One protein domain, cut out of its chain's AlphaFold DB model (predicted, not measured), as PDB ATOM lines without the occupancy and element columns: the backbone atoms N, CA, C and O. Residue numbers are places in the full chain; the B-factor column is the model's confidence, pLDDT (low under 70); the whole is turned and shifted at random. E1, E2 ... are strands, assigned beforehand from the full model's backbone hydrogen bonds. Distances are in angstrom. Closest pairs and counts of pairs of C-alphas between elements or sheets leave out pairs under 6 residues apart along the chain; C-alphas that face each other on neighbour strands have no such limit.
ATOM      1  N   THR A 295       3.507 -30.594  59.799       71.44
ATOM      2  CA  THR A 295       3.160 -31.748  58.942       71.44
ATOM      3  C   THR A 295       4.139 -32.924  59.084       71.44
ATOM      4  O   THR A 295       5.240 -32.858  58.537       71.44
ATOM      5  N   PRO A 296       3.777 -34.019  59.780       79.25
ATOM      6  CA  PRO A 296       4.554 -35.255  59.723       79.25
ATOM      7  C   PRO A 296       4.530 -35.821  58.300       79.25
ATOM      8  O   PRO A 296       3.507 -35.764  57.610       79.25
ATOM      9  N   VAL A 297       5.667 -36.364  57.873       85.88
ATOM     10  CA  VAL A 297       5.834 -36.978  56.554       85.88
ATOM     11  C   VAL A 297       5.996 -38.486  56.690       85.88
ATOM     12  O   VAL A 297       6.554 -38.986  57.666       85.88
ATOM     13  N   GLU A 298       5.501 -39.201  55.694       88.94
ATOM     14  CA  GLU A 298       5.666 -40.637  55.520       88.94
ATOM     15  C   GLU A 298       6.300 -40.872  54.153       88.94
ATOM     16  O   GLU A 298       6.187 -40.042  53.240       88.94
ATOM     17  N   VAL A 299       6.984 -42.003  54.020       92.62
ATOM     18  CA  VAL A 299       7.486 -42.456  52.733       92.62
ATOM     19  C   VAL A 299       7.012 -43.854  52.392       92.62
ATOM     20  O   VAL A 299       6.847 -44.714  53.253       92.62
ATOM     21  N   GLU A 300       6.872 -44.097  51.098       92.62
ATOM     22  CA  GLU A 300       6.844 -45.443  50.546       92.62
ATOM     23  C   GLU A 300       8.031 -45.620  49.616       92.62
ATOM     24  O   GLU A 300       8.462 -44.677  48.958       92.62
ATOM     25  N   MET A 301       8.559 -46.832  49.567       94.44
ATOM     26  CA  MET A 301       9.696 -47.173  48.732       94.44
ATOM     27  C   MET A 301       9.408 -48.458  47.973       94.44
ATOM     28  O   MET A 301       8.782 -49.373  48.528       94.44
ATOM     29  N   VAL A 302       9.905 -48.506  46.740       94.31
ATOM     30  CA  VAL A 302       9.906 -49.684  45.873       94.31
ATOM     31  C   VAL A 302      11.275 -49.845  45.216       94.31
ATOM     32  O   VAL A 302      11.951 -48.850  44.937       94.31
ATOM     33  N   MET A 303      11.671 -51.093  44.982       94.38
ATOM     34  CA  MET A 303      12.850 -51.440  44.190       94.38
ATOM     35  C   MET A 303      12.454 -51.631  42.728       94.38
ATOM     36  O   MET A 303      11.448 -52.272  42.440       94.38
ATOM     37  N   ASP A 304      13.278 -51.132  41.815       92.00
ATOM     38  CA  ASP A 304      13.344 -51.629  40.447       92.00
ATOM     39  C   ASP A 304      14.382 -52.759  40.408       92.00
ATOM     40  O   ASP A 304      15.597 -52.535  40.399       92.00
ATOM     41  N   GLU A 305      13.900 -54.001  40.404       86.81
ATOM     42  CA  GLU A 305      14.756 -55.192  40.389       86.81
ATOM     43  C   GLU A 305      15.636 -55.280  39.132       86.81
ATOM     44  O   GLU A 305      16.730 -55.846  39.177       86.81
ATOM     45  N   ALA A 306      15.191 -54.723  37.999       89.38
ATOM     46  CA  ALA A 306      15.908 -54.845  36.733       89.38
ATOM     47  C   ALA A 306      17.190 -54.005  36.716       89.38
ATOM     48  O   ALA A 306      18.183 -54.381  36.082       89.38
ATOM     49  N   THR A 307      17.167 -52.864  37.398       90.44
ATOM     50  CA  THR A 307      18.278 -51.909  37.454       90.44
ATOM     51  C   THR A 307      18.984 -51.902  38.811       90.44
ATOM     52  O   THR A 307      20.079 -51.345  38.918       90.44
ATOM     53  N   ASN A 308      18.404 -52.567  39.820       90.94
ATOM     54  CA  ASN A 308      18.820 -52.508  41.220       90.94
ATOM     55  C   ASN A 308      18.877 -51.062  41.742       90.94
ATOM     56  O   ASN A 308      19.791 -50.674  42.476       90.94
ATOM     57  N   THR A 309      17.914 -50.253  41.311       93.88
ATOM     58  CA  THR A 309      17.671 -48.904  41.813       93.88
ATOM     59  C   THR A 309      16.362 -48.912  42.591       93.88
ATOM     60  O   THR A 309      15.647 -49.909  42.658       93.88
ATOM     61  N   TYR A 310      16.067 -47.811  43.257       95.00
ATOM     62  CA  TYR A 310      14.839 -47.620  44.000       95.00
ATOM     63  C   TYR A 310      14.243 -46.238  43.801       95.00
ATOM     64  O   TYR A 310      14.940 -45.258  43.501       95.00
ATOM     65  N   HIS A 311      12.948 -46.172  44.080       95.62
ATOM     66  CA  HIS A 311      12.180 -44.944  44.112       95.62
ATOM     67  C   HIS A 311      11.570 -44.748  45.492       95.62
ATOM     68  O   HIS A 311      11.114 -45.707  46.118       95.62
ATOM     69  N   ILE A 312      11.564 -43.501  45.966       95.69
ATOM     70  CA  ILE A 312      10.959 -43.138  47.250       95.69
ATOM     71  C   ILE A 312       9.906 -42.073  47.009       95.69
ATOM     72  O   ILE A 312      10.205 -41.003  46.488       95.69
ATOM     73  N   LEU A 313       8.680 -42.354  47.424       94.50
ATOM     74  CA  LEU A 313       7.585 -41.404  47.446       94.50
ATOM     75  C   LEU A 313       7.509 -40.769  48.831       94.50
ATOM     76  O   LEU A 313       7.337 -41.499  49.800       94.50
ATOM     77  N   LEU A 314       7.601 -39.446  48.930       92.38
ATOM     78  CA  LEU A 314       7.443 -38.680  50.166       92.38
ATOM     79  C   LEU A 314       6.147 -37.873  50.115       92.38
ATOM     80  O   LEU A 314       5.868 -37.178  49.139       92.38
ATOM     81  N   PHE A 315       5.339 -37.962  51.167       89.12
ATOM     82  CA  PHE A 315       4.055 -37.268  51.249       89.12
ATOM     83  C   PHE A 315       3.707 -36.922  52.699       89.12
ATOM     84  O   PHE A 315       4.159 -37.564  53.649       89.12
ATOM     85  N   GLY A 316       2.905 -35.871  52.877       84.12
ATOM     86  CA  GLY A 316       2.423 -35.467  54.196       84.12
ATOM     87  C   GLY A 316       1.257 -36.335  54.673       84.12
ATOM     88  O   GLY A 316       0.407 -36.746  53.879       84.12
ATOM     89  N   ILE A 317       1.182 -36.581  55.980       76.31
ATOM     90  CA  ILE A 317       0.075 -37.332  56.584       76.31
ATOM     91  C   ILE A 317      -1.079 -36.369  56.900       76.31
ATOM     92  O   ILE A 317      -0.931 -35.395  57.641       76.31
ATOM     93  N   TYR A 318      -2.252 -36.638  56.323       66.81
ATOM     94  CA  TYR A 318      -3.442 -35.796  56.447       66.81
ATOM     95  C   TYR A 318      -4.096 -35.912  57.835       66.81
ATOM     96  O   TYR A 318      -4.779 -36.890  58.125       66.81
ATOM     97  N   TYR A 319      -3.974 -34.875  58.669       60.81
ATOM     98  CA  TYR A 319      -4.710 -34.755  59.942       60.81
ATOM     99  C   TYR A 319      -5.743 -33.620  59.916       60.81
ATOM    100  O   TYR A 319      -5.830 -32.813  60.840       60.81
ATOM    101  N   GLY A 320      -6.513 -33.520  58.828       58.31
ATOM    102  CA  GLY A 320      -7.508 -32.453  58.656       58.31
ATOM    103  C   GLY A 320      -6.904 -31.086  58.318       58.31
ATOM    104  O   GLY A 320      -7.600 -30.074  58.385       58.31
ATOM    105  N   GLN A 321      -5.623 -31.043  57.946       54.81
ATOM    106  CA  GLN A 321      -4.998 -29.833  57.424       54.81
ATOM    107  C   GLN A 321      -5.320 -29.631  55.944       54.81
ATOM    108  O   GLN A 321      -5.397 -30.574  55.165       54.81
ATOM    109  N   THR A 322      -5.498 -28.373  55.554       49.59
ATOM    110  CA  THR A 322      -5.916 -27.977  54.202       49.59
ATOM    111  C   THR A 322      -4.770 -27.848  53.200       49.59
ATOM    112  O   THR A 322      -5.031 -27.635  52.020       49.59
ATOM    113  N   THR A 323      -3.515 -27.948  53.640       56.88
ATOM    114  CA  THR A 323      -2.331 -27.768  52.790       56.88
ATOM    115  C   THR A 323      -1.297 -28.835  53.117       56.88
ATOM    116  O   THR A 323      -0.485 -28.656  54.018       56.88
ATOM    117  N   LEU A 324      -1.347 -29.955  52.400       59.75
ATOM    118  CA  LEU A 324      -0.232 -30.896  52.376       59.75
ATOM    119  C   LEU A 324       0.800 -30.411  51.352       59.75
ATOM    120  O   LEU A 324       0.402 -29.818  50.343       59.75
ATOM    121  N   PRO A 325       2.104 -30.651  51.573       67.94
ATOM    122  CA  PRO A 325       3.049 -30.579  50.473       67.94
ATOM    123  C   PRO A 325       2.600 -31.554  49.380       67.94
ATOM    124  O   PRO A 325       2.086 -32.636  49.675       67.94
ATOM    125  N   ASN A 326       2.784 -31.150  48.125       81.06
ATOM    126  CA  ASN A 326       2.619 -32.044  46.987       81.06
ATOM    127  C   ASN A 326       3.470 -33.302  47.190       81.06
ATOM    128  O   ASN A 326       4.542 -33.247  47.799       81.06
ATOM    129  N   VAL A 327       2.987 -34.431  46.680       89.19
ATOM    130  CA  VAL A 327       3.744 -35.683  46.723       89.19
ATOM    131  C   VAL A 327       5.070 -35.493  45.983       89.19
ATOM    132  O   VAL A 327       5.083 -34.995  44.861       89.19
ATOM    133  N   GLN A 328       6.180 -35.895  46.594       92.69
ATOM    134  CA  GLN A 328       7.507 -35.834  45.982       92.69
ATOM    135  C   GLN A 328       8.014 -37.245  45.676       92.69
ATOM    136  O   GLN A 328       7.771 -38.169  46.448       92.69
ATOM    137  N   LEU A 329       8.729 -37.417  44.569       94.50
ATOM    138  CA  LEU A 329       9.287 -38.694  44.126       94.50
ATOM    139  C   LEU A 329      10.799 -38.564  43.940       94.50
ATOM    140  O   LEU A 329      11.259 -37.758  43.140       94.50
ATOM    141  N   TYR A 330      11.569 -39.353  44.679       95.50
ATOM    142  CA  TYR A 330      13.021 -39.441  44.558       95.50
ATOM    143  C   TYR A 330      13.431 -40.628  43.687       95.50
ATOM    144  O   TYR A 330      12.899 -41.732  43.835       95.50
ATOM    145  N   HIS A 331      14.427 -40.394  42.836       94.81
ATOM    146  CA  HIS A 331      15.007 -41.340  41.888       94.81
ATOM    147  C   HIS A 331      16.450 -41.656  42.282       94.81
ATOM    148  O   HIS A 331      17.331 -40.810  42.130       94.81
ATOM    149  N   SER A 332      16.733 -42.855  42.794       94.88
ATOM    150  CA  SER A 332      18.098 -43.199  43.241       94.88
ATOM    151  C   SER A 332      19.122 -43.302  42.106       94.88
ATOM    152  O   SER A 332      20.318 -43.123  42.336       94.88
ATOM    153  N   GLU A 333      18.670 -43.549  40.877       93.62
ATOM    154  CA  GLU A 333      19.509 -43.654  39.687       93.62
ATOM    155  C   GLU A 333      20.113 -42.312  39.256       93.62
ATOM    156  O   GLU A 333      21.234 -42.267  38.745       93.62
ATOM    157  N   SER A 334      19.379 -41.216  39.466       94.00
ATOM    158  CA  SER A 334      19.773 -39.862  39.064       94.00
ATOM    159  C   SER A 334      20.067 -38.948  40.255       94.00
ATOM    160  O   SER A 334      20.787 -37.960  40.108       94.00
ATOM    161  N   GLY A 335      19.531 -39.272  41.433       94.56
ATOM    162  CA  GLY A 335      19.493 -38.401  42.602       94.56
ATOM    163  C   GLY A 335      18.495 -37.245  42.476       94.56
ATOM    164  O   GLY A 335      18.529 -36.333  43.301       94.56
ATOM    165  N   GLU A 336      17.644 -37.239  41.445       94.12
ATOM    166  CA  GLU A 336      16.661 -36.181  41.213       94.12
ATOM    167  C   GLU A 336      15.399 -36.380  42.062       94.12
ATOM    168  O   GLU A 336      15.002 -37.504  42.383       94.12
ATOM    169  N   VAL A 337      14.759 -35.260  42.403       94.19
ATOM    170  CA  VAL A 337      13.470 -35.209  43.099       94.19
ATOM    171  C   VAL A 337      12.456 -34.541  42.184       94.19
ATOM    172  O   VAL A 337      12.652 -33.405  41.746       94.19
ATOM    173  N   GLU A 338      11.359 -35.237  41.923       92.81
ATOM    174  CA  GLU A 338      10.202 -34.735  41.200       92.81
ATOM    175  C   GLU A 338       9.110 -34.285  42.181       92.81
ATOM    176  O   GLU A 338       8.835 -34.960  43.171       92.81
ATOM    177  N   GLU A 339       8.450 -33.165  41.891       91.44
ATOM    178  CA  GLU A 339       7.220 -32.757  42.571       91.44
ATOM    179  C   GLU A 339       6.011 -33.154  41.716       91.44
ATOM    180  O   GLU A 339       5.830 -32.664  40.600       91.44
ATOM    181  N   LEU A 340       5.177 -34.050  42.236       89.06
ATOM    182  CA  LEU A 340       3.981 -34.536  41.561       89.06
ATOM    183  C   LEU A 340       2.804 -33.606  41.873       89.06
ATOM    184  O   LEU A 340       2.572 -33.252  43.024       89.06
ATOM    185  N   ALA A 341       1.999 -33.260  40.868       86.81
ATOM    186  CA  ALA A 341       0.832 -32.378  41.014       86.81
ATOM    187  C   ALA A 341      -0.376 -33.053  41.709       86.81
ATOM    188  O   ALA A 341      -1.522 -32.863  41.302       86.81
ATOM    189  N   PHE A 342      -0.123 -33.864  42.735       82.69
ATOM    190  CA  PHE A 342      -1.116 -34.654  43.449       82.69
ATOM    191  C   PHE A 342      -1.009 -34.400  44.958       82.69
ATOM    192  O   PHE A 342       0.102 -34.324  45.488       82.69
ATOM    193  N   PRO A 343      -2.146 -34.290  45.669       77.44
ATOM    194  CA  PRO A 343      -2.157 -33.959  47.093       77.44
ATOM    195  C   PRO A 343      -1.792 -35.141  48.000       77.44
ATOM    196  O   PRO A 343      -1.399 -34.933  49.143       77.44
ATOM    197  N   ALA A 344      -1.985 -36.374  47.526       75.94
ATOM    198  CA  ALA A 344      -1.684 -37.593  48.266       75.94
ATOM    199  C   ALA A 344      -1.586 -38.792  47.309       75.94
ATOM    200  O   ALA A 344      -2.257 -38.811  46.271       75.94
ATOM    201  N   PRO A 345      -0.796 -39.818  47.652       74.12
ATOM    202  CA  PRO A 345      -0.813 -41.080  46.928       74.12
ATOM    203  C   PRO A 345      -2.019 -41.945  47.319       74.12
ATOM    204  O   PRO A 345      -2.655 -41.724  48.352       74.12
ATOM    205  N   TRP A 346      -2.322 -42.950  46.500       68.19
ATOM    206  CA  TRP A 346      -3.379 -43.933  46.758       68.19
ATOM    207  C   TRP A 346      -2.765 -45.282  47.158       68.19
ATOM    208  O   TRP A 346      -1.695 -45.614  46.669       68.19
ATOM    209  N   LEU A 347      -3.385 -46.051  48.055       71.50
ATOM    210  CA  LEU A 347      -2.828 -47.318  48.560       71.50
ATOM    211  C   LEU A 347      -3.329 -48.526  47.745       71.50
ATOM    212  O   LEU A 347      -4.513 -48.547  47.431       71.50
ATOM    213  N   PRO A 348      -2.504 -49.561  47.468       71.88
ATOM    214  CA  PRO A 348      -1.036 -49.555  47.425       71.88
ATOM    215  C   PRO A 348      -0.491 -48.548  46.407       71.88
ATOM    216  O   PRO A 348      -1.106 -48.351  45.356       71.88
ATOM    217  N   ARG A 349       0.665 -47.937  46.707       83.50
ATOM    218  CA  ARG A 349       1.178 -46.793  45.938       83.50
ATOM    219  C   ARG A 349       1.978 -47.249  44.728       83.50
ATOM    220  O   ARG A 349       1.731 -46.732  43.648       83.50
ATOM    221  N   PHE A 350       2.863 -48.234  44.869       93.38
ATOM    222  CA  PHE A 350       3.700 -48.736  43.770       93.38
ATOM    223  C   PHE A 350       3.196 -50.048  43.154       93.38
ATOM    224  O   PHE A 350       2.615 -50.883  43.850       93.38
ATOM    225  N   SER A 351       3.450 -50.250  41.857       93.69
ATOM    226  CA  SER A 351       3.389 -51.581  41.244       93.69
ATOM    227  C   SER A 351       4.541 -52.466  41.744       93.69
ATOM    228  O   SER A 351       5.591 -51.937  42.109       93.69
ATOM    229  N   PRO A 352       4.393 -53.807  41.755       92.31
ATOM    230  CA  PRO A 352       5.424 -54.706  42.285       92.31
ATOM    231  C   PRO A 352       6.769 -54.634  41.559       92.31
ATOM    232  O   PRO A 352       7.800 -54.845  42.179       92.31
ATOM    233  N   ASP A 353       6.762 -54.306  40.266       91.62
ATOM    234  CA  ASP A 353       7.973 -54.107  39.459       91.62
ATOM    235  C   ASP A 353       8.639 -52.735  39.679       91.62
ATOM    236  O   ASP A 353       9.657 -52.432  39.058       91.62
ATOM    237  N   GLY A 354       8.039 -51.877  40.509       91.75
ATOM    238  CA  GLY A 354       8.537 -50.538  40.795       91.75
ATOM    239  C   GLY A 354       8.477 -49.571  39.617       91.75
ATOM    240  O   GLY A 354       9.136 -48.540  39.667       91.75
ATOM    241  N   GLN A 355       7.701 -49.874  38.571       91.56
ATOM    242  CA  GLN A 355       7.635 -49.063  37.348       91.56
ATOM    243  C   GLN A 355       6.463 -48.072  37.325       91.56
ATOM    244  O   GLN A 355       6.448 -47.149  36.503       91.56
ATOM    245  N   TRP A 356       5.464 -48.249  38.195       92.81
ATOM    246  CA  TRP A 356       4.235 -47.456  38.209       92.81
ATOM    247  C   TRP A 356       3.830 -47.011  39.611       92.81
ATOM    248  O   TRP A 356       4.082 -47.701  40.596       92.81
ATOM    249  N   ILE A 357       3.137 -45.870  39.679       91.75
ATOM    250  CA  ILE A 357       2.548 -45.320  40.907       91.75
ATOM    251  C   ILE A 357       1.061 -45.054  40.701       91.75
ATOM    252  O   ILE A 357       0.684 -44.467  39.684       91.75
ATOM    253  N   PHE A 358       0.231 -45.414  41.682       90.06
ATOM    254  CA  PHE A 358      -1.136 -44.918  41.797       90.06
ATOM    255  C   PHE A 358      -1.203 -43.587  42.534       90.06
ATOM    256  O   PHE A 358      -0.774 -43.434  43.680       90.06
ATOM    257  N   LEU A 359      -1.800 -42.613  41.859       86.12
ATOM    258  CA  LEU A 359      -1.930 -41.241  42.311       86.12
ATOM    259  C   LEU A 359      -3.409 -40.891  42.436       86.12
ATOM    260  O   LEU A 359      -4.232 -41.291  41.611       86.12
ATOM    261  N   ARG A 360      -3.742 -40.136  43.482       81.44
ATOM    262  CA  ARG A 360      -5.101 -39.665  43.729       81.44
ATOM    263  C   ARG A 360      -5.250 -38.240  43.217       81.44
ATOM    264  O   ARG A 360      -4.582 -37.350  43.732       81.44
ATOM    265  N   GLU A 361      -6.150 -38.005  42.265       78.12
ATOM    266  CA  GLU A 361      -6.307 -36.685  41.626       78.12
ATOM    267  C   GLU A 361      -6.726 -35.580  42.607       78.12
ATOM    268  O   GLU A 361      -6.175 -34.479  42.597       78.12
ATOM    269  N   HIS A 362      -7.679 -35.879  43.494       74.88
ATOM    270  CA  HIS A 362      -8.161 -34.945  44.512       74.88
ATOM    271  C   HIS A 362      -8.390 -35.646  45.846       74.88
ATOM    272  O   HIS A 362      -8.721 -36.826  45.882       74.88
ATOM    273  N   ALA A 363      -8.282 -34.907  46.952       69.00
ATOM    274  CA  ALA A 363      -8.488 -35.430  48.307       69.00
ATOM    275  C   ALA A 363      -9.920 -35.940  48.585       69.00
ATOM    276  O   ALA A 363     -10.147 -36.626  49.582       69.00
ATOM    277  N   ASP A 364     -10.878 -35.637  47.713       67.81
ATOM    278  CA  ASP A 364     -12.264 -36.108  47.726       67.81
ATOM    279  C   ASP A 364     -12.614 -36.987  46.515       67.81
ATOM    280  O   ASP A 364     -13.653 -37.648  46.518       67.81
ATOM    281  N   ALA A 365     -11.745 -37.055  45.504       64.81
ATOM    282  CA  ALA A 365     -12.000 -37.860  44.323       64.81
ATOM    283  C   ALA A 365     -11.875 -39.357  44.626       64.81
ATOM    284  O   ALA A 365     -11.002 -39.794  45.387       64.81
ATOM    285  N   LEU A 366     -12.766 -40.113  43.983       71.62
ATOM    286  CA  LEU A 366     -12.740 -41.571  43.843       71.62
ATOM    287  C   LEU A 366     -12.071 -41.984  42.520       71.62
ATOM    288  O   LEU A 366     -12.177 -43.131  42.103       71.62
ATOM    289  N   THR A 367     -11.426 -41.039  41.834       76.19
ATOM    290  CA  THR A 367     -10.625 -41.290  40.639       76.19
ATOM    291  C   THR A 367      -9.162 -41.428  41.035       76.19
ATOM    292  O   THR A 367      -8.633 -40.658  41.844       76.19
ATOM    293  N   PHE A 368      -8.512 -42.434  40.463       78.94
ATOM    294  CA  PHE A 368      -7.076 -42.622  40.566       78.94
ATOM    295  C   PHE A 368      -6.477 -42.710  39.167       78.94
ATOM    296  O   PHE A 368      -7.119 -43.150  38.208       78.94
ATOM    297  N   SER A 369      -5.223 -42.300  39.076       86.31
ATOM    298  CA  SER A 369      -4.422 -42.333  37.863       86.31
ATOM    299  C   SER A 369      -3.213 -43.221  38.120       86.31
ATOM    300  O   SER A 369      -2.696 -43.258  39.236       86.31
ATOM    301  N   ALA A 370      -2.740 -43.931  37.103       89.81
ATOM    302  CA  ALA A 370      -1.429 -44.561  37.148       89.81
ATOM    303  C   ALA A 370      -0.422 -43.701  36.405       89.81
ATOM    304  O   ALA A 370      -0.706 -43.200  35.321       89.81
ATOM    305  N   ARG A 371       0.783 -43.576  36.937       89.56
ATOM    306  CA  ARG A 371       1.870 -42.873  36.265       89.56
ATOM    307  C   ARG A 371       3.101 -43.759  36.214       89.56
ATOM    308  O   ARG A 371       3.408 -44.424  37.199       89.56
ATOM    309  N   LYS A 372       3.790 -43.759  35.073       91.62
ATOM    310  CA  LYS A 372       5.075 -44.442  34.936       91.62
ATOM    311  C   LYS A 372       6.173 -43.639  35.638       91.62
ATOM    312  O   LYS A 372       6.175 -42.414  35.548       91.62
ATOM    313  N   ILE A 373       7.093 -44.313  36.318       90.94
ATOM    314  CA  ILE A 373       8.114 -43.658  37.143       90.94
ATOM    315  C   ILE A 373       9.268 -43.085  36.316       90.94
ATOM    316  O   ILE A 373       9.650 -41.944  36.540       90.94
ATOM    317  N   ASP A 374       9.774 -43.818  35.321       79.19
ATOM    318  CA  ASP A 374      11.033 -43.511  34.613       79.19
ATOM    319  C   ASP A 374      11.136 -42.129  33.940       79.19
ATOM    320  O   ASP A 374      12.196 -41.772  33.417       79.19
ATOM    321  N   LYS A 375      10.039 -41.374  33.820       71.94
ATOM    322  CA  LYS A 375      10.014 -40.113  33.074       71.94
ATOM    323  C   LYS A 375       9.227 -39.039  33.821       71.94
ATOM    324  O   LYS A 375       7.999 -39.099  33.781       71.94
ATOM    325  N   PRO A 376       9.908 -37.995  34.343       67.44
ATOM    326  CA  PRO A 376       9.331 -36.834  35.040       67.44
ATOM    327  C   PRO A 376       8.212 -36.057  34.315       67.44
ATOM    328  O   PRO A 376       7.728 -35.048  34.815       67.44
ATOM    329  N   THR A 377       7.808 -36.466  33.114       68.38
ATOM    330  CA  THR A 377       6.844 -35.751  32.267       68.38
ATOM    331  C   THR A 377       5.820 -36.660  31.596       68.38
ATOM    332  O   THR A 377       5.084 -36.187  30.730       68.38
ATOM    333  N   ASP A 378       5.798 -37.960  31.902       75.25
ATOM    334  CA  ASP A 378       4.793 -38.839  31.309       75.25
ATOM    335  C   ASP A 378       3.414 -38.497  31.897       75.25
ATOM    336  O   ASP A 378       3.224 -38.454  33.116       75.25
ATOM    337  N   GLU A 379       2.458 -38.223  31.004       79.56
ATOM    338  CA  GLU A 379       1.071 -37.944  31.372       79.56
ATOM    339  C   GLU A 379       0.482 -39.150  32.123       79.56
ATOM    340  O   GLU A 379       0.604 -40.285  31.642       79.56
ATOM    341  N   PRO A 380      -0.168 -38.939  33.282       83.50
ATOM    342  CA  PRO A 380      -0.835 -40.007  34.008       83.50
ATOM    343  C   PRO A 380      -1.856 -40.732  33.123       83.50
ATOM    344  O   PRO A 380      -2.721 -40.125  32.487       83.50
TER     345      PRO A 380
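What this domain is: This is residues 295 to 380 of the 468 residues of an uncharacterized protein of Anaerolineales bacterium (UniProt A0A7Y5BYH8). Two small sheets lie partly face to face as a sandwich, one a slab of four strands, E1 to E4, the other a strongly twisted sheet of three, E5 to E7, with the strands of the two at only 10 degrees to each other. E5 comes nearest to the other sheet, at E1 and E2, while E3 and E4 are apart from E5, E6 and E7; the long hairpin of E1 and E2 and the links at its two ends make the length. The printed part has 86 residues with no named helix and seven named strands, E1 to E7 in that order along the chain, and each sheet is antiparallel with its strands side by side in chain order. The class is all strand, though under half of the residues, 40 of 86, are in named elements. The whole is compact, with a radius of gyration of the C-alphas of 12.5 A, and elongated in outline, spanning 39 by 25 by 21 A.

How they stand to each other: Begin with E1, residues 297 to 304, and E2, residues 309 to 316, a hairpin whose directions stand at 160 degrees; look for N 300 and O 313 at 2.9 A and N 313 and O 300 at 2.8 A, within hydrogen-bond range. Next comes E3, residues 328 to 331, antiparallel to E2 at 167 degrees, with N 314 and O 328 at 2.8 A. E4, residues 337 to 339, forms a hairpin with E3 at 152 degrees, where N 329 and O 338 are 2.8 A apart. E1 to E4 make a meander, each strand the antiparallel neighbour of the one before, with E1 and E4 as edge strands. The tight link from E4 leads to the other sheet and to E5, residues 344 to 350, which is apart from E4. The closest C-alphas of E1 and E5 are those of Val 302 and Phe 350, 6.6 A apart, and those of E2 and E5 are Phe 315 and Ala 344, at 6.5 A. E6, residues 356 to 360, forms a hairpin with E5 at 147 degrees; find N 358 and O 349 at 2.8 A. E7, residues 368 to 372, is the antiparallel neighbour of E6 at 150 degrees, with N 359 and O 369 at 2.8 A, and E5 to E7 are a second meander. The parts of the two sheets that face each other are 9.8 A apart, centre to centre, and their best planes differ by 4 degrees.

Where its parts are: Find C-alpha 297 at (5.834, -36.978, 56.554); from there E1 runs 23.0 A to C-alpha 304 at (13.344, -51.629, 40.447). E2 returns over 23.8 A, from Thr 309 to Gly 316. E3 is 10.2 A long and E4 6.7 A. Look then for E5, which begins at C-alpha 344 at (-1.684, -37.593, 48.266) and covers 13.2 A. E6 measures 13.4 A and E7 13.5 A, ending at C-alpha 372 at (5.075, -44.442, 34.936).

The domain as a whole: The two C-alphas farthest apart are those of Ala 306 and Gly 320, at 39.1 A; the first lies between E1 and E2, the second between E2 and E3. That link from E2 to E3, residues 317 to 327, is the long one; the link from E6 to E7 is short, and the others are tight. The printed part has no cut. Its mean pLDDT is 83.3; the model's confidence is under 70 at residues 318 to 325, 346, 363 to 365 and 376 to 377.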